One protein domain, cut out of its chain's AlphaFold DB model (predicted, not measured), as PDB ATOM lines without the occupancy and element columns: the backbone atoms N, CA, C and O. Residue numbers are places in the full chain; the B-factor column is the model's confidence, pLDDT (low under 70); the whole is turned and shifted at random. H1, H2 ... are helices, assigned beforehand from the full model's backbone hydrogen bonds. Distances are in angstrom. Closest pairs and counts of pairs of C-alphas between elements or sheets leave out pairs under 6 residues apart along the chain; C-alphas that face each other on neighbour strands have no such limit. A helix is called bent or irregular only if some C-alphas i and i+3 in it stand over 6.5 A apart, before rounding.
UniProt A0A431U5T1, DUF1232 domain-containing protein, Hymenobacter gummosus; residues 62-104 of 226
ATOM      1  N   GLU A  62      53.107 -54.058  -9.361       57.62
ATOM      2  CA  GLU A  62      53.421 -54.795 -10.597       57.62
ATOM      3  C   GLU A  62      52.149 -55.290 -11.314       57.62
ATOM      4  O   GLU A  62      52.024 -55.172 -12.532       57.62
ATOM      5  N   ARG A  63      51.158 -55.807 -10.569       56.66
ATOM      6  CA  ARG A  63      49.907 -56.331 -11.149       56.66
ATOM      7  C   ARG A  63      48.900 -55.235 -11.503       56.66
ATOM      8  O   ARG A  63      48.266 -55.326 -12.553       56.66
ATOM      9  N   GLY A  64      48.777 -54.187 -10.688       59.78
ATOM     10  CA  GLY A  64      47.930 -53.024 -10.980       59.78
ATOM     11  C   GLY A  64      48.414 -52.236 -12.202       59.78
ATOM     12  O   GLY A  64      47.610 -51.823 -13.041       59.78
ATOM     13  N   LEU A  65      49.735 -52.113 -12.368       56.53
ATOM     14  CA  LEU A  65      50.352 -51.437 -13.509       56.53
ATOM     15  C   LEU A  65      50.180 -52.231 -14.820       56.53
ATOM     16  O   LEU A  65      49.964 -51.629 -15.868       56.53
ATOM     17  N   GLN A  66      50.211 -53.569 -14.781       56.78
ATOM     18  CA  GLN A  66      50.016 -54.419 -15.969       56.78
ATOM     19  C   GLN A  66      48.553 -54.472 -16.448       56.78
ATOM     20  O   GLN A  66      48.291 -54.527 -17.649       56.78
ATOM     21  N   ILE A  67      47.584 -54.384 -15.531       56.34
ATOM     22  CA  ILE A  67      46.152 -54.299 -15.873       56.34
ATOM     23  C   ILE A  67      45.829 -52.941 -16.526       56.34
ATOM     24  O   ILE A  67      45.108 -52.875 -17.525       56.34
ATOM     25  N   SER A  68      46.420 -51.860 -16.008       62.34
ATOM     26  CA  SER A  68      46.312 -50.500 -16.557       62.34
ATOM     27  C   SER A  68      46.930 -50.369 -17.959       62.34
ATOM     28  O   SER A  68      46.305 -49.806 -18.867       62.34
ATOM     29  N   LYS A  69      48.115 -50.960 -18.164       56.56
ATOM     30  CA  LYS A  69      48.883 -50.881 -19.418       56.56
ATOM     31  C   LYS A  69      48.210 -51.551 -20.622       56.56
ATOM     32  O   LYS A  69      48.476 -51.126 -21.742       56.56
ATOM     33  N   ASN A  70      47.294 -52.510 -20.431       64.06
ATOM     34  CA  ASN A  70      46.707 -53.250 -21.560       64.06
ATOM     35  C   ASN A  70      45.223 -52.963 -21.855       64.06
ATOM     36  O   ASN A  70      44.813 -53.110 -23.007       64.06
ATOM     37  N   ALA A  71      44.412 -52.523 -20.886       73.75
ATOM     38  CA  ALA A  71      42.976 -52.293 -21.119       73.75
ATOM     39  C   ALA A  71      42.617 -50.807 -21.254       73.75
ATOM     40  O   ALA A  71      42.028 -50.390 -22.250       73.75
ATOM     41  N   LEU A  72      42.997 -49.989 -20.273       69.38
ATOM     42  CA  LEU A  72      42.679 -48.559 -20.259       69.38
ATOM     43  C   LEU A  72      43.591 -47.779 -21.201       69.38
ATOM     44  O   LEU A  72      43.110 -47.007 -22.030       69.38
ATOM     45  N   PHE A  73      44.897 -48.027 -21.123       71.06
ATOM     46  CA  PHE A  73      45.881 -47.315 -21.931       71.06
ATOM     47  C   PHE A  73      45.601 -47.442 -23.436       71.06
ATOM     48  O   PHE A  73      45.602 -46.433 -24.129       71.06
ATOM     49  N   ASN A  74      45.228 -48.632 -23.924       68.88
ATOM     50  CA  ASN A  74      44.898 -48.864 -25.338       68.88
ATOM     51  C   ASN A  74      43.659 -48.092 -25.822       68.88
ATOM     52  O   ASN A  74      43.600 -47.661 -26.974       68.88
ATOM     53  N   ILE A  75      42.677 -47.862 -24.949       75.00
ATOM     54  CA  ILE A  75      41.488 -47.063 -25.280       75.00
ATOM     55  C   ILE A  75      41.871 -45.586 -25.420       75.00
ATOM     56  O   ILE A  75      41.438 -44.916 -26.364       75.00
ATOM     57  N   PHE A  76      42.708 -45.081 -24.512       71.69
ATOM     58  CA  PHE A  76      43.185 -43.702 -24.555       71.69
ATOM     59  C   PHE A  76      44.162 -43.464 -25.708       71.69
ATOM     60  O   PHE A  76      43.983 -42.495 -26.442       71.69
ATOM     61  N   THR A  77      45.123 -44.356 -25.951       72.75
ATOM     62  CA  THR A  77      46.083 -44.222 -27.059       72.75
ATOM     63  C   THR A  77      45.424 -44.375 -28.425       72.75
ATOM     64  O   THR A  77      45.778 -43.645 -29.345       72.75
ATOM     65  N   SER A  78      44.401 -45.225 -28.575       75.12
ATOM     66  CA  SER A  78      43.655 -45.350 -29.836       75.12
ATOM     67  C   SER A  78      42.816 -44.097 -30.144       75.12
ATOM     68  O   SER A  78      42.725 -43.655 -31.294       75.12
ATOM     69  N   ARG A  79      42.239 -43.458 -29.114       74.88
ATOM     70  CA  ARG A  79      41.558 -42.156 -29.254       74.88
ATOM     71  C   ARG A  79      42.549 -41.019 -29.507       74.88
ATOM     72  O   ARG A  79      42.302 -40.203 -30.392       74.88
ATOM     73  N   ALA A  80      43.670 -40.999 -28.789       74.31
ATOM     74  CA  ALA A  80      44.740 -40.026 -28.974       74.31
ATOM     75  C   ALA A  80      45.349 -40.127 -30.379       74.31
ATOM     76  O   ALA A  80      45.505 -39.106 -31.035       74.31
ATOM     77  N   GLY A  81      45.579 -41.334 -30.904       75.88
ATOM     78  CA  GLY A  81      46.066 -41.558 -32.269       75.88
ATOM     79  C   GLY A  81      45.122 -41.004 -33.344       75.88
ATOM     80  O   GLY A  81      45.564 -40.359 -34.293       75.88
ATOM     81  N   LYS A  82      43.800 -41.156 -33.165       76.69
ATOM     82  CA  LYS A  82      42.793 -40.557 -34.067       76.69
ATOM     83  C   LYS A  82      42.758 -39.025 -34.008       76.69
ATOM     84  O   LYS A  82      42.368 -38.397 -34.993       76.69
ATOM     85  N   LEU A  83      43.120 -38.431 -32.870       73.00
ATOM     86  CA  LEU A  83      43.227 -36.979 -32.699       73.00
ATOM     87  C   LEU A  83      44.558 -36.442 -33.238       73.00
ATOM     88  O   LEU A  83      44.556 -35.416 -33.908       73.00
ATOM     89  N   LEU A  84      45.660 -37.165 -33.035       73.44
ATOM     90  CA  LEU A  84      46.989 -36.861 -33.581       73.44
ATOM     91  C   LEU A  84      47.002 -36.885 -35.115       73.44
ATOM     92  O   LEU A  84      47.664 -36.061 -35.733       73.44
ATOM     93  N   GLY A  85      46.195 -37.747 -35.739       79.81
ATOM     94  CA  GLY A  85      45.967 -37.718 -37.189       79.81
ATOM     95  C   GLY A  85      45.178 -36.499 -37.693       79.81
ATOM     96  O   GLY A  85      44.971 -36.362 -38.896       79.81
ATOM     97  N   LYS A  86      44.692 -35.624 -36.798       87.12
ATOM     98  CA  LYS A  86      43.900 -34.426 -37.116       87.12
ATOM     99  C   LYS A  86      44.463 -33.212 -36.363       87.12
ATOM    100  O   LYS A  86      43.902 -32.841 -35.327       87.12
ATOM    101  N   PRO A  87      45.514 -32.551 -36.888       77.75
ATOM    102  CA  PRO A  87      46.257 -31.514 -36.163       77.75
ATOM    103  C   PRO A  87      45.351 -30.394 -35.632       77.75
ATOM    104  O   PRO A  87      45.458 -30.012 -34.472       77.75
ATOM    105  N   PHE A  88      44.363 -29.956 -36.415       83.44
ATOM    106  CA  PHE A  88      43.399 -28.934 -35.990       83.44
ATOM    107  C   PHE A  88      42.506 -29.360 -34.819       83.44
ATOM    108  O   PHE A  88      42.210 -28.556 -33.943       83.44
ATOM    109  N   LYS A  89      42.073 -30.626 -34.776       82.06
ATOM    110  CA  LYS A  89      41.186 -31.119 -33.713       82.06
ATOM    111  C   LYS A  89      41.955 -31.349 -32.416       82.06
ATOM    112  O   LYS A  89      41.411 -31.097 -31.348       82.06
ATOM    113  N   ALA A  90      43.209 -31.792 -32.518       79.31
ATOM    114  CA  ALA A  90      44.112 -31.861 -31.377       79.31
ATOM    115  C   ALA A  90      44.342 -30.468 -30.780       79.31
ATOM    116  O   ALA A  90      44.111 -30.286 -29.592       79.31
ATOM    117  N   ILE A  91      44.689 -29.474 -31.605       83.00
ATOM    118  CA  ILE A  91      44.892 -28.090 -31.149       83.00
ATOM    119  C   ILE A  91      43.613 -27.512 -30.528       83.00
ATOM    120  O   ILE A  91      43.683 -26.880 -29.484       83.00
ATOM    121  N   LEU A  92      42.438 -27.770 -31.109       84.62
ATOM    122  CA  LEU A  92      41.165 -27.274 -30.576       84.62
ATOM    123  C   LEU A  92      40.821 -27.880 -29.210       84.62
ATOM    124  O   LEU A  92      40.415 -27.154 -28.315       84.62
ATOM    125  N   VAL A  93      41.020 -29.188 -29.031       86.38
ATOM    126  CA  VAL A  93      40.813 -29.847 -27.730       86.38
ATOM    127  C   VAL A  93      41.848 -29.372 -26.710       86.38
ATOM    128  O   VAL A  93      41.504 -29.168 -25.551       86.38
ATOM    129  N   LEU A  94      43.101 -29.171 -27.128       81.75
ATOM    130  CA  LEU A  94      44.150 -28.637 -26.261       81.75
ATOM    131  C   LEU A  94      43.837 -27.206 -25.822       81.75
ATOM    132  O   LEU A  94      43.964 -26.919 -24.638       81.75
ATOM    133  N   ASN A  95      43.369 -26.353 -26.732       85.38
ATOM    134  CA  ASN A  95      42.932 -24.999 -26.407       85.38
ATOM    135  C   ASN A  95      41.669 -25.011 -25.545       85.38
ATOM    136  O   ASN A  95      41.628 -24.285 -24.575       85.38
ATOM    137  N   GLU A  96      40.686 -25.884 -25.786       85.81
ATOM    138  CA  GLU A  96      39.490 -25.969 -24.931       85.81
ATOM    139  C   GLU A  96      39.823 -26.449 -23.508       85.81
ATOM    140  O   GLU A  96      39.220 -25.995 -22.537       85.81
ATOM    141  N   VAL A  97      40.790 -27.360 -23.359       82.12
ATOM    142  CA  VAL A  97      41.290 -27.792 -22.046       82.12
ATOM    143  C   VAL A  97      42.124 -26.691 -21.397       82.12
ATOM    144  O   VAL A  97      41.930 -26.425 -20.215       82.12
ATOM    145  N   ALA A  98      43.012 -26.031 -22.145       78.75
ATOM    146  CA  ALA A  98      43.798 -24.905 -21.653       78.75
ATOM    147  C   ALA A  98      42.889 -23.747 -21.227       78.75
ATOM    148  O   ALA A  98      43.050 -23.245 -20.124       78.75
ATOM    149  N   ASP A  99      41.879 -23.413 -22.025       79.44
ATOM    150  CA  ASP A  99      40.879 -22.390 -21.744       79.44
ATOM    151  C   ASP A  99      40.015 -22.798 -20.558       79.44
ATOM    152  O   ASP A  99      39.876 -22.001 -19.654       79.44
ATOM    153  N   LYS A 100      39.518 -24.036 -20.439       72.56
ATOM    154  CA  LYS A 100      38.800 -24.473 -19.218       72.56
ATOM    155  C   LYS A 100      39.686 -24.460 -17.974       72.56
ATOM    156  O   LYS A 100      39.197 -24.241 -16.868       72.56
ATOM    157  N   LEU A 101      40.983 -24.708 -18.139       68.56
ATOM    158  CA  LEU A 101      41.957 -24.611 -17.063       68.56
ATOM    159  C   LEU A 101      42.407 -23.164 -16.799       68.56
ATOM    160  O   LEU A 101      42.902 -22.923 -15.707       68.56
ATOM    161  N   ALA A 102      42.254 -22.221 -17.723       71.06
ATOM    162  CA  ALA A 102      42.688 -20.830 -17.569       71.06
ATOM    163  C   ALA A 102      41.521 -19.881 -17.242       71.06
ATOM    164  O   ALA A 102      41.676 -18.959 -16.451       71.06
ATOM    165  N   SER A 103      40.333 -20.142 -17.787       63.56
ATOM    166  CA  SER A 103      39.100 -19.361 -17.631       63.56
ATOM    167  C   SER A 103      38.446 -19.544 -16.268       63.56
ATOM    168  O   SER A 103      37.534 -18.803 -15.908       63.56
ATOM    169  N   GLU A 104      38.905 -20.504 -15.469       63.94
ATOM    170  CA  GLU A 104      38.746 -20.395 -14.028       63.94
ATOM    171  C   GLU A 104      39.714 -19.313 -13.510       63.94
ATOM    172  O   GLU A 104      40.663 -19.634 -12.807       63.94
TER     173      GLU A 104
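AT A GLANCE: This is residues 62 to 104 of the 226 residues of the protein "DUF1232 domain-containing protein" of Hymenobacter gummosus (UniProt A0A431U5T1). Two helices meet at their ends in an open V, joined by a tight turn at the corner. The longer helix H1 makes one limb, with a bend near its far end, and H2 makes the other; away from the corner the limbs diverge and the space between them is empty. The printed part has 43 residues with two named helices, H1 then H2, and no named strand; the class is all helix. The whole is flat, spanning 39 by 28 by 10 A, and only just extended, close to loose, with a radius of gyration of the C-alphas of 14.1 A.

IN THESE COORDINATES: H1, residues 62 to 84, was assigned as one helix by its hydrogen bonds but is bent: C-alphas 69 and 72 are 6.7 A apart. Its arm H1b, residues 72 to 84, is 18.2 A from first to last C-alpha and ends with C-alpha 84 at (46.989, -36.861, -33.581). Its arm H1a, residues 62 to 69, is 10.7 A long and begins with C-alpha 62 at (53.421, -54.795, -10.597). H2, residues 87 to 102, is 21.7 A long and ends with C-alpha 102 at (42.688, -20.830, -17.569).

HOW THE PARTS SIT: H1a and H1b stand at a shallow tilt of 33 degrees, only just short of steep. H1b and H2 only just touch, and only at the corner by their link, with 3 pairs of C-alphas within 8 A. Their closest C-alphas, those of Leu 83 and Ala 90, are 5.4 A apart. H1b touches with residues 83 to 84 alone, and H2 with residues 89 to 90 alone. Their lines stand at a steep tilt of 66 degrees, opposite ways. H1a and H2 are apart. In H1a, H1b and H2 every O i to N i+4 pair is within hydrogen-bond range.

THE WHOLE: The C-alphas of Arg 63 and Ser 103 are the two farthest apart, at 39.1 A. The printed part has no cut, and the link from H1 to H2 is tight, with 2 residues. Residues 62 to 79, 84 to 89 and 94 to 104 stand free. The mean pLDDT of the printed part is 72.8; it is under 70 at residues 62 to 70, 72, 74, 101 and 103 to 104.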